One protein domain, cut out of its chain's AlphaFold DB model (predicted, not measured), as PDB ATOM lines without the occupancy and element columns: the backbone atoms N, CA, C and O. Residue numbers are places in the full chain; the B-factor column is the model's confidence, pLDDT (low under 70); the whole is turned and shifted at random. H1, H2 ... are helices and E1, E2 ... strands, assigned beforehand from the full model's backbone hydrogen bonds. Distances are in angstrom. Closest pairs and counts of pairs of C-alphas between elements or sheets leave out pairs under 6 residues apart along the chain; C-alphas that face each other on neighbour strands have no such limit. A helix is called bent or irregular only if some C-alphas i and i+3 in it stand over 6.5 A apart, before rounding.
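What this domain is: This is residues 18 to 94 of the 112 residues of an uncharacterized protein of Methylophilaceae bacterium (UniProt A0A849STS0). A long, bent strand, E2, makes the backbone of a narrow bowed sheet, with the short strand E1 folded along its beginning and the shorter E3 folded back along its end, one hairpin at each end of the bow. The helix H2 sits over E2, the small helix H1 only grazes the sheet, and a long stretch with no named element, residues 24 to 54, winds from the one helix to the other. The printed part has 77 residues, with two named helices and three named strands in the order H1 H2 E1 E2 E3, and under half of the residues are in named elements; the sheet runs E1 E2 E3, antiparallel throughout, and the class is mixed, helices and strands. The whole is compact, with a radius of gyration of the C-alphas of 13.1 A, and the C-alphas span 35 by 31 by 22 A along their three main axes.

Where its parts are: The printed part begins with H1, residues 18 to 23, with C-alpha 18 at (-29.842, -39.144, -9.090). Residues 24 to 54 hold no named element; within them residues 48 to 49 pair with residues 52 to 53, antiparallel, as strands are paired. H2, residues 55 to 62, measures 10.6 A from first to last C-alpha and begins with C-alpha 55 at (-43.528, -62.455, -8.497). E1, residues 66 to 70, measures 12.8 A. E2, residues 76 to 88, is the longest strand, with 33.1 A between its first and last C-alphas, and it bends by 65 degrees at residue 79. E3, residues 91 to 94, ends the printed part with C-alpha 94 at (-34.965, -53.892, -1.626). H1 measures 8.6 A and E3 9.9 A.

How they stand to each other: E1, E2 and E3 form a meander, each strand the antiparallel neighbour of the one before. The pairing is staggered: E2 pairs with E1 over its residues 76 to 80 and with E3 over its residues 85 to 88. In the hairpin E1 and E2, C-alphas 68 and 78 face each other at 4.8 A, and N 67 and O 79 are within hydrogen-bond range at 2.8 A, as are N 77 and O 69 at 2.9 A. In the hairpin E2 and E3 the N-to-C directions stand at 157 degrees; N 86 and O 93 are within hydrogen-bond range at 2.8 A, as are N 91 and O 88 at 3.0 A. E2 is the inner strand, E1 and E3 are the edge strands, and E1 and E3 are apart. H2 is on the sheet, over E2, with a height over the sheet of 7.4 A; the closest C-alphas of H2 and E2 are those of Ser 61 and Phe 82, 5.4 A apart. On the local plane the lines of H2 and E2 stand at 59 degrees, slantwise to the strands but only just short of across. H1 is on the sheet too, but only grazes it with its residues 22 to 23. The closest C-alphas of H1 and E1 are those of Leu 23 and Val 70, 7.0 A apart. H1 and E2 are near each other, with 5 pairs of C-alphas within 10 A. H1 and H2 are apart. In H1 and H2 every O i to N i+4 pair is within hydrogen-bond range.

The domain as a whole: The two C-alphas farthest apart are those of Glu 75 and Gly 89, 36.7 A. The C-alphas of Leu 18 and Leu 94, the first and last printed residues, are 17.3 A apart. The printed part has no cut. The link from H1 to H2, 31 residues, is long; the links from H2 to E1, from E1 to E2 and from E2 to E3 are tight. The mean pLDDT of the printed part is 83.4, and confidence is low, under 70, at residue 29 and at residues 88 to 91.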
ATOM      1  N   LEU A  18     -29.044 -39.066  -7.867       90.31
ATOM      2  CA  LEU A  18     -29.842 -39.144  -9.090       90.31
ATOM      3  C   LEU A  18     -31.300 -39.488  -8.777       90.31
ATOM      4  O   LEU A  18     -32.201 -38.929  -9.395       90.31
ATOM      5  N   ALA A  19     -31.549 -40.390  -7.830       89.81
ATOM      6  CA  ALA A  19     -32.892 -40.692  -7.358       89.81
ATOM      7  C   ALA A  19     -33.516 -39.508  -6.607       89.81
ATOM      8  O   ALA A  19     -34.692 -39.231  -6.822       89.81
ATOM      9  N   GLU A  20     -32.739 -38.773  -5.809       89.69
ATOM     10  CA  GLU A  20     -33.177 -37.518  -5.185       89.69
ATOM     11  C   GLU A  20     -33.629 -36.508  -6.243       89.69
ATOM     12  O   GLU A  20     -34.743 -36.003  -6.165       89.69
ATOM     13  N   HIS A  21     -32.835 -36.288  -7.292       87.94
ATOM     14  CA  HIS A  21     -33.222 -35.391  -8.383       87.94
ATOM     15  C   HIS A  21     -34.465 -35.882  -9.149       87.94
ATOM     16  O   HIS A  21     -35.253 -35.078  -9.645       87.94
ATOM     17  N   LEU A  22     -34.648 -37.196  -9.305       86.88
ATOM     18  CA  LEU A  22     -35.787 -37.758 -10.041       86.88
ATOM     19  C   LEU A  22     -37.087 -37.749  -9.236       86.88
ATOM     20  O   LEU A  22     -38.154 -37.554  -9.809       86.88
ATOM     21  N   LEU A  23     -37.009 -38.003  -7.933       86.00
ATOM     22  CA  LEU A  23     -38.172 -38.151  -7.060       86.00
ATOM     23  C   LEU A  23     -38.461 -36.880  -6.261       86.00
ATOM     24  O   LEU A  23     -39.565 -36.718  -5.753       86.00
ATOM     25  N   GLY A  24     -37.484 -35.987  -6.107       83.81
ATOM     26  CA  GLY A  24     -37.522 -34.922  -5.105       83.81
ATOM     27  C   GLY A  24     -37.535 -35.465  -3.671       83.81
ATOM     28  O   GLY A  24     -38.044 -34.801  -2.769       83.81
ATOM     29  N   CYS A  25     -37.052 -36.695  -3.453       79.44
ATOM     30  CA  CYS A  25     -36.926 -37.282  -2.122       79.44
ATOM     31  C   CYS A  25     -35.562 -36.938  -1.521       79.44
ATOM     32  O   CYS A  25     -34.552 -37.048  -2.202       79.44
ATOM     33  N   GLN A  26     -35.521 -36.578  -0.241       77.56
ATOM     34  CA  GLN A  26     -34.255 -36.295   0.433       77.56
ATOM     35  C   GLN A  26     -33.464 -37.575   0.709       77.56
ATOM     36  O   GLN A  26     -34.049 -38.622   0.998       77.56
ATOM     37  N   ILE A  27     -32.137 -37.460   0.698       75.00
ATOM     38  CA  ILE A  27     -31.227 -38.487   1.220       75.00
ATOM     39  C   ILE A  27     -31.531 -38.707   2.711       75.00
ATOM     40  O   ILE A  27     -31.570 -37.753   3.484       75.00
ATOM     41  N   ASN A  28     -31.732 -39.964   3.122       73.00
ATOM     42  CA  ASN A  28     -32.145 -40.354   4.482       73.00
ATOM     43  C   ASN A  28     -33.398 -39.601   4.991       73.00
ATOM     44  O   ASN A  28     -33.330 -38.885   5.994       73.00
ATOM     45  N   PRO A  29     -34.556 -39.751   4.325       69.94
ATOM     46  CA  PRO A  29     -35.736 -38.961   4.648       69.94
ATOM     47  C   PRO A  29     -36.281 -39.321   6.039       69.94
ATOM     48  O   PRO A  29     -36.537 -40.488   6.343       69.94
ATOM     49  N   SER A  30     -36.510 -38.298   6.864       75.25
ATOM     50  CA  SER A  30     -37.211 -38.406   8.146       75.25
ATOM     51  C   SER A  30     -38.386 -37.417   8.170       75.25
ATOM     52  O   SER A  30     -38.155 -36.219   8.008       75.25
ATOM     53  N   PRO A  31     -39.643 -37.872   8.348       81.19
ATOM     54  CA  PRO A  31     -40.062 -39.264   8.523       81.19
ATOM     55  C   PRO A  31     -39.897 -40.100   7.243       81.19
ATOM     56  O   PRO A  31     -39.924 -39.570   6.129       81.19
ATOM     57  N   LYS A  32     -39.770 -41.425   7.408       84.38
ATOM     58  CA  LYS A  32     -39.719 -42.382   6.293       84.38
ATOM     59  C   LYS A  32     -40.921 -42.190   5.366       84.38
ATOM     60  O   LYS A  32     -42.063 -42.166   5.822       84.38
ATOM     61  N   GLN A  33     -40.673 -42.113   4.060       89.31
ATOM     62  CA  GLN A  33     -41.723 -41.933   3.054       89.31
ATOM     63  C   GLN A  33     -41.961 -43.238   2.282       89.31
ATOM     64  O   GLN A  33     -40.990 -43.904   1.912       89.31
ATOM     65  N   PRO A  34     -43.222 -43.631   2.022       90.94
ATOM     66  CA  PRO A  34     -43.508 -44.793   1.189       90.94
ATOM     67  C   PRO A  34     -43.158 -44.486  -0.271       90.94
ATOM     68  O   PRO A  34     -43.523 -43.428  -0.786       90.94
ATOM     69  N   ILE A  35     -42.524 -45.424  -0.982       91.31
ATOM     70  CA  ILE A  35     -42.206 -45.243  -2.411       91.31
ATOM     71  C   ILE A  35     -43.468 -45.051  -3.267       91.31
ATOM     72  O   ILE A  35     -43.430 -44.382  -4.296       91.31
ATOM     73  N   ALA A  36     -44.608 -45.572  -2.802       91.12
ATOM     74  CA  ALA A  36     -45.915 -45.390  -3.427       91.12
ATOM     75  C   ALA A  36     -46.361 -43.918  -3.512       91.12
ATOM     76  O   ALA A  36     -47.192 -43.596  -4.354       91.12
ATOM     77  N   LYS A  37     -45.786 -43.019  -2.696       90.69
ATOM     78  CA  LYS A  37     -45.993 -41.568  -2.826       90.69
ATOM     79  C   LYS A  37     -45.507 -41.046  -4.180       90.69
ATOM     80  O   LYS A  37     -46.129 -40.156  -4.741       90.69
ATOM     81  N   PHE A  38     -44.404 -41.602  -4.679       91.31
ATOM     82  CA  PHE A  38     -43.778 -41.183  -5.933       91.31
ATOM     83  C   PHE A  38     -44.130 -42.094  -7.102       91.31
ATOM     84  O   PHE A  38     -44.044 -41.693  -8.253       91.31
ATOM     85  N   ILE A  39     -44.504 -43.340  -6.820       90.69
ATOM     86  CA  ILE A  39     -44.870 -44.330  -7.830       90.69
ATOM     87  C   ILE A  39     -46.251 -44.869  -7.451       90.69
ATOM     88  O   ILE A  39     -46.335 -45.941  -6.845       90.69
ATOM     89  N   PRO A  40     -47.346 -44.155  -7.771       87.19
ATOM     90  CA  PRO A  40     -48.695 -44.519  -7.323       87.19
ATOM     91  C   PRO A  40     -49.103 -45.944  -7.708       87.19
ATOM     92  O   PRO A  40     -49.809 -46.619  -6.966       87.19
ATOM     93  N   GLN A  41     -48.576 -46.453  -8.824       87.62
ATOM     94  CA  GLN A  41     -48.782 -47.828  -9.295       87.62
ATOM     95  C   GLN A  41     -48.273 -48.900  -8.308       87.62
ATOM     96  O   GLN A  41     -48.639 -50.069  -8.421       87.62
ATOM     97  N   MET A  42     -47.434 -48.514  -7.342       85.38
ATOM     98  CA  MET A  42     -46.933 -49.373  -6.266       85.38
ATOM     99  C   MET A  42     -47.815 -49.349  -5.013       85.38
ATOM    100  O   MET A  42     -47.565 -50.122  -4.087       85.38
ATOM    101  N   ALA A  43     -48.838 -48.493  -4.948       85.06
ATOM    102  CA  ALA A  43     -49.741 -48.439  -3.803       85.06
ATOM    103  C   ALA A  43     -50.404 -49.808  -3.569       85.06
ATOM    104  O   ALA A  43     -50.890 -50.454  -4.499       85.06
ATOM    105  N   GLY A  44     -50.367 -50.286  -2.321       79.62
ATOM    106  CA  GLY A  44     -50.906 -51.598  -1.945       79.62
ATOM    107  C   GLY A  44     -50.147 -52.802  -2.522       79.62
ATOM    108  O   GLY A  44     -50.629 -53.930  -2.426       79.62
ATOM    109  N   THR A  45     -48.975 -52.600  -3.133       80.69
ATOM    110  CA  THR A  45     -48.172 -53.703  -3.670       80.69
ATOM    111  C   THR A  45     -47.300 -54.316  -2.584       80.69
ATOM    112  O   THR A  45     -46.554 -53.630  -1.893       80.69
ATOM    113  N   ILE A  46     -47.353 -55.642  -2.470       82.50
ATOM    114  CA  ILE A  46     -46.427 -56.407  -1.635       82.50
ATOM    115  C   ILE A  46     -45.070 -56.438  -2.342       82.50
ATOM    116  O   ILE A  46     -44.967 -56.965  -3.452       82.50
ATOM    117  N   PHE A  47     -44.036 -55.890  -1.704       82.88
ATOM    118  CA  PHE A  47     -42.690 -55.836  -2.275       82.88
ATOM    119  C   PHE A  47     -41.933 -57.150  -2.129       82.88
ATOM    120  O   PHE A  47     -41.368 -57.663  -3.101       82.88
ATOM    121  N   LEU A  48     -41.968 -57.717  -0.925       82.31
ATOM    122  CA  LEU A  48     -41.355 -58.998  -0.609       82.31
ATOM    123  C   LEU A  48     -42.420 -60.018  -0.197       82.31
ATOM    124  O   LEU A  48     -43.293 -59.728   0.613       82.31
ATOM    125  N   ARG A  49     -42.329 -61.239  -0.729       80.12
ATOM    126  CA  ARG A  49     -43.122 -62.400  -0.302       80.12
ATOM    127  C   ARG A  49     -42.162 -63.513   0.088       80.12
ATOM    128  O   ARG A  49     -41.328 -63.908  -0.720       80.12
ATOM    129  N   ASN A  50     -42.250 -63.996   1.327       79.94
ATOM    130  CA  ASN A  50     -41.343 -65.014   1.875       79.94
ATOM    131  C   ASN A  50     -39.846 -64.653   1.731       79.94
ATOM    132  O   ASN A  50     -38.992 -65.525   1.600       79.94
ATOM    133  N   GLY A  51     -39.514 -63.356   1.756       75.69
ATOM    134  CA  GLY A  51     -38.137 -62.867   1.642       75.69
ATOM    135  C   GLY A  51     -37.573 -62.775   0.220       75.69
ATOM    136  O   GLY A  51     -36.395 -62.448   0.072       75.69
ATOM    137  N   GLU A  52     -38.389 -63.016  -0.805       81.62
ATOM    138  CA  GLU A  52     -38.054 -62.778  -2.212       81.62
ATOM    139  C   GLU A  52     -38.911 -61.653  -2.800       81.62
ATOM    140  O   GLU A  52     -39.996 -61.376  -2.293       81.62
ATOM    141  N   ILE A  53     -38.457 -61.017  -3.890       82.88
ATOM    142  CA  ILE A  53     -39.288 -60.054  -4.636       82.88
ATOM    143  C   ILE A  53     -40.594 -60.729  -5.039       82.88
ATOM    144  O   ILE A  53     -40.580 -61.804  -5.645       82.88
ATOM    145  N   ALA A  54     -41.716 -60.068  -4.753       84.06
ATOM    146  CA  ALA A  54     -43.021 -60.567  -5.148       84.06
ATOM    147  C   ALA A  54     -43.045 -60.873  -6.661       84.06
ATOM    148  O   ALA A  54     -42.628 -60.028  -7.462       84.06
ATOM    149  N   PRO A  55     -43.559 -62.044  -7.092       82.00
ATOM    150  CA  PRO A  55     -43.528 -62.455  -8.497       82.00
ATOM    151  C   PRO A  55     -44.081 -61.403  -9.464       82.00
ATOM    152  O   PRO A  55     -43.531 -61.217 -10.548       82.00
ATOM    153  N   ARG A  56     -45.105 -60.651  -9.037       82.06
ATOM    154  CA  ARG A  56     -45.679 -59.524  -9.786       82.06
ATOM    155  C   ARG A  56     -44.646 -58.438 -10.097       82.06
ATOM    156  O   ARG A  56     -44.534 -58.026 -11.244       82.06
ATOM    157  N   LEU A  57     -43.868 -57.997  -9.110       80.12
ATOM    158  CA  LEU A  57     -42.828 -56.983  -9.314       80.12
ATOM    159  C   LEU A  57     -41.700 -57.501 -10.201       80.12
ATOM    160  O   LEU A  57     -41.212 -56.788 -11.077       80.12
ATOM    161  N   ARG A  58     -41.328 -58.773 -10.017       80.12
ATOM    162  CA  ARG A  58     -40.327 -59.432 -10.860       80.12
ATOM    163  C   ARG A  58     -40.770 -59.488 -12.320       80.12
ATOM    164  O   ARG A  58     -39.951 -59.284 -13.213       80.12
ATOM    165  N   PHE A  59     -42.050 -59.761 -12.553       79.38
ATOM    166  CA  PHE A  59     -42.649 -59.785 -13.880       79.38
ATOM    167  C   PHE A  59     -42.670 -58.391 -14.515       79.38
ATOM    168  O   PHE A  59     -42.100 -58.212 -15.589       79.38
ATOM    169  N   LEU A  60     -43.235 -57.395 -13.822       77.31
ATOM    170  CA  LEU A  60     -43.354 -56.029 -14.345       77.31
ATOM    171  C   LEU A  60     -41.990 -55.406 -14.679       77.31
ATOM    172  O   LEU A  60     -41.852 -54.709 -15.680       77.31
ATOM    173  N   SER A  61     -40.969 -55.701 -13.875       76.62
ATOM    174  CA  SER A  61     -39.604 -55.240 -14.132       76.62
ATOM    175  C   SER A  61     -38.974 -55.870 -15.379       76.62
ATOM    176  O   SER A  61     -38.274 -55.197 -16.132       76.62
ATOM    177  N   ARG A  62     -39.232 -57.161 -15.631       78.81
ATOM    178  CA  ARG A  62     -38.616 -57.902 -16.743       78.81
ATOM    179  C   ARG A  62     -39.171 -57.541 -18.108       78.81
ATOM    180  O   ARG A  62     -38.420 -57.555 -19.075       78.81
ATOM    181  N   ILE A  63     -40.456 -57.217 -18.193       78.75
ATOM    182  CA  ILE A  63     -41.097 -56.885 -19.473       78.75
ATOM    183  C   ILE A  63     -40.802 -55.448 -19.933       78.75
ATOM    184  O   ILE A  63     -41.352 -55.000 -20.931       78.75
ATOM    185  N   GLY A  64     -39.948 -54.713 -19.207       72.75
ATOM    186  CA  GLY A  64     -39.627 -53.324 -19.525       72.75
ATOM    187  C   GLY A  64     -40.809 -52.378 -19.332       72.75
ATOM    188  O   GLY A  64     -40.862 -51.353 -20.006       72.75
ATOM    189  N   ASN A  65     -41.746 -52.722 -18.437       84.00
ATOM    190  CA  ASN A  65     -42.926 -51.907 -18.185       84.00
ATOM    191  C   ASN A  65     -42.513 -50.497 -17.746       84.00
ATOM    192  O   ASN A  65     -41.650 -50.336 -16.874       84.00
ATOM    193  N   LEU A  66     -43.148 -49.491 -18.343       89.31
ATOM    194  CA  LEU A  66     -42.976 -48.107 -17.937       89.31
ATOM    195  C   LEU A  66     -43.884 -47.814 -16.749       89.31
ATOM    196  O   LEU A  66     -45.073 -48.123 -16.752       89.31
ATOM    197  N   PHE A  67     -43.294 -47.207 -15.734       89.00
ATOM    198  CA  PHE A  67     -43.974 -46.715 -14.556       89.00
ATOM    199  C   PHE A  67     -43.981 -45.202 -14.603       89.00
ATOM    200  O   PHE A  67     -42.961 -44.573 -14.889       89.00
ATOM    201  N   GLU A  68     -45.133 -44.627 -14.304       90.75
ATOM    202  CA  GLU A  68     -45.226 -43.201 -14.056       90.75
ATOM    203  C   GLU A  68     -44.662 -42.913 -12.666       90.75
ATOM    204  O   GLU A  68     -45.075 -43.510 -11.667       90.75
ATOM    205  N   ILE A  69     -43.687 -42.015 -12.636       90.88
ATOM    206  CA  ILE A  69     -43.135 -41.438 -11.425       90.88
ATOM    207  C   ILE A  69     -43.634 -40.008 -11.331       90.88
ATOM    208  O   ILE A  69     -43.451 -39.245 -12.275       90.88
ATOM    209  N   VAL A  70     -44.214 -39.671 -10.185       91.00
ATOM    210  CA  VAL A  70     -44.623 -38.325  -9.796       91.00
ATOM    211  C   VAL A  70     -43.616 -37.836  -8.763       91.00
ATOM    212  O   VAL A  70     -43.551 -38.358  -7.647       91.00
ATOM    213  N   SER A  71     -42.776 -36.879  -9.133       88.75
ATOM    214  CA  SER A  71     -41.806 -36.283  -8.213       88.75
ATOM    215  C   SER A  71     -42.489 -35.385  -7.173       88.75
ATOM    216  O   SER A  71     -43.647 -34.990  -7.309       88.75
ATOM    217  N   ALA A  72     -41.758 -35.004  -6.123       85.88
ATOM    218  CA  ALA A  72     -42.266 -34.136  -5.059       85.88
ATOM    219  C   ALA A  72     -42.725 -32.750  -5.552       85.88
ATOM    220  O   ALA A  72     -43.580 -32.140  -4.915       85.88
ATOM    221  N   ASN A  73     -42.172 -32.259  -6.667       84.25
ATOM    222  CA  ASN A  73     -42.592 -31.009  -7.311       84.25
ATOM    223  C   ASN A  73     -43.752 -31.197  -8.312       84.25
ATOM    224  O   ASN A  73     -44.159 -30.228  -8.945       84.25
ATOM    225  N   GLY A  74     -44.295 -32.413  -8.442       83.88
ATOM    226  CA  GLY A  74     -45.429 -32.725  -9.313       83.88
ATOM    227  C   GLY A  74     -45.066 -32.986 -10.777       83.88
ATOM    228  O   GLY A  74     -45.962 -33.005 -11.617       83.88
ATOM    229  N   GLU A  75     -43.785 -33.180 -11.111       87.19
ATOM    230  CA  GLU A  75     -43.398 -33.602 -12.459       87.19
ATOM    231  C   GLU A  75     -43.667 -35.094 -12.658       87.19
ATOM    232  O   GLU A  75     -43.224 -35.936 -11.874       87.19
ATOM    233  N   ASN A  76     -44.320 -35.423 -13.772       89.88
ATOM    234  CA  ASN A  76     -44.537 -36.805 -14.174       89.88
ATOM    235  C   ASN A  76     -43.472 -37.243 -15.179       89.88
ATOM    236  O   ASN A  76     -43.208 -36.555 -16.169       89.88
ATOM    237  N   ARG A  77     -42.876 -38.416 -14.956       89.38
ATOM    238  CA  ARG A  77     -41.929 -39.039 -15.891       89.38
ATOM    239  C   ARG A  77     -42.167 -40.531 -16.022       89.38
ATOM    240  O   ARG A  77     -42.381 -41.229 -15.036       89.38
ATOM    241  N   LEU A  78     -42.036 -41.033 -17.247       91.56
ATOM    242  CA  LEU A  78     -42.038 -42.468 -17.511       91.56
ATOM    243  C   LEU A  78     -40.650 -43.045 -17.245       91.56
ATOM    244  O   LEU A  78     -39.654 -42.590 -17.808       91.56
ATOM    245  N   CYS A  79     -40.591 -44.054 -16.384       90.38
ATOM    246  CA  CYS A  79     -39.355 -44.713 -15.991       90.38
ATOM    247  C   CYS A  79     -39.504 -46.233 -16.047       90.38
ATOM    248  O   CYS A  79     -40.532 -46.790 -15.670       90.38
ATOM    249  N   ARG A  80     -38.436 -46.926 -16.429       91.56
ATOM    250  CA  ARG A  80     -38.297 -48.366 -16.201       91.56
ATOM    251  C   ARG A  80     -37.793 -48.602 -14.787       91.56
ATOM    252  O   ARG A  80     -36.873 -47.919 -14.329       91.56
ATOM    253  N   LEU A  81     -38.372 -49.595 -14.121       90.62
ATOM    254  CA  LEU A  81     -38.016 -49.956 -12.754       90.62
ATOM    255  C   LEU A  81     -37.369 -51.335 -12.699       90.62
ATOM    256  O   LEU A  81     -37.878 -52.306 -13.266       90.62
ATOM    257  N   PHE A  82     -36.273 -51.427 -11.951       89.19
ATOM    258  CA  PHE A  82     -35.603 -52.688 -11.661       89.19
ATOM    259  C   PHE A  82     -35.510 -52.930 -10.166       89.19
ATOM    260  O   PHE A  82     -35.157 -52.034  -9.405       89.19
ATOM    261  N   PHE A  83     -35.816 -54.155  -9.751       88.75
ATOM    262  CA  PHE A  83     -35.838 -54.553  -8.349       88.75
ATOM    263  C   PHE A  83     -34.774 -55.608  -8.086       88.75
ATOM    264  O   PHE A  83     -34.685 -56.598  -8.813       88.75
ATOM    265  N   ASN A  84     -34.006 -55.428  -7.015       86.81
ATOM    266  CA  ASN A  84     -33.068 -56.428  -6.526       86.81
ATOM    267  C   ASN A  84     -33.159 -56.562  -5.001       86.81
ATOM    268  O   ASN A  84     -33.171 -55.556  -4.299       86.81
ATOM    269  N   VAL A  85     -33.199 -57.790  -4.481       86.81
ATOM    270  CA  VAL A  85     -33.138 -58.026  -3.030       86.81
ATOM    271  C   VAL A  85     -31.687 -57.940  -2.586       86.81
ATOM    272  O   VAL A  85     -30.827 -58.622  -3.139       86.81
ATOM    273  N   GLN A  86     -31.423 -57.157  -1.549       83.00
ATOM    274  CA  GLN A  86     -30.158 -57.186  -0.834       83.00
ATOM    275  C   GLN A  86     -30.368 -57.850   0.528       83.00
ATOM    276  O   GLN A  86     -31.291 -57.525   1.275       83.00
ATOM    277  N   LYS A  87     -29.515 -58.827   0.838       74.31
ATOM    278  CA  LYS A  87     -29.455 -59.462   2.157       74.31
ATOM    279  C   LYS A  87     -28.214 -58.927   2.856       74.31
ATOM    280  O   LYS A  87     -27.110 -59.182   2.389       74.31
ATOM    281  N   SER A  88     -28.392 -58.196   3.953       59.84
ATOM    282  CA  SER A  88     -27.277 -57.754   4.793       59.84
ATOM    283  C   SER A  88     -27.635 -57.935   6.263       59.84
ATOM    284  O   SER A  88     -28.655 -57.423   6.717       59.84
ATOM    285  N   GLY A  89     -26.826 -58.707   6.994       58.88
ATOM    286  CA  GLY A  89     -26.945 -58.853   8.452       58.88
ATOM    287  C   GLY A  89     -28.324 -59.284   8.970       58.88
ATOM    288  O   GLY A  89     -28.728 -58.844  10.036       58.88
ATOM    289  N   GLY A  90     -29.079 -60.088   8.209       65.75
ATOM    290  CA  GLY A  90     -30.431 -60.537   8.583       65.75
ATOM    291  C   GLY A  90     -31.569 -59.605   8.148       65.75
ATOM    292  O   GLY A  90     -32.700 -60.068   8.009       65.75
ATOM    293  N   ASN A  91     -31.274 -58.347   7.812       69.69
ATOM    294  CA  ASN A  91     -32.258 -57.417   7.267       69.69
ATOM    295  C   ASN A  91     -32.375 -57.594   5.748       69.69
ATOM    296  O   ASN A  91     -31.378 -57.623   5.016       69.69
ATOM    297  N   ARG A  92     -33.616 -57.732   5.272       82.38
ATOM    298  CA  ARG A  92     -33.936 -57.812   3.844       82.38
ATOM    299  C   ARG A  92     -34.309 -56.424   3.363       82.38
ATOM    300  O   ARG A  92     -35.349 -55.893   3.738       82.38
ATOM    301  N   THR A  93     -33.457 -55.849   2.532       87.25
ATOM    302  CA  THR A  93     -33.724 -54.570   1.884       87.25
ATOM    303  C   THR A  93     -33.952 -54.788   0.400       87.25
ATOM    304  O   THR A  93     -33.498 -55.768  -0.201       87.25
ATOM    305  N   LEU A  94     -34.694 -53.874  -0.204       89.81
ATOM    306  CA  LEU A  94     -34.965 -53.892  -1.626       89.81
ATOM    307  C   LEU A  94     -34.256 -52.714  -2.275       89.81
ATOM    308  O   LEU A  94     -34.474 -51.564  -1.910       89.81
TER     309      LEU A  94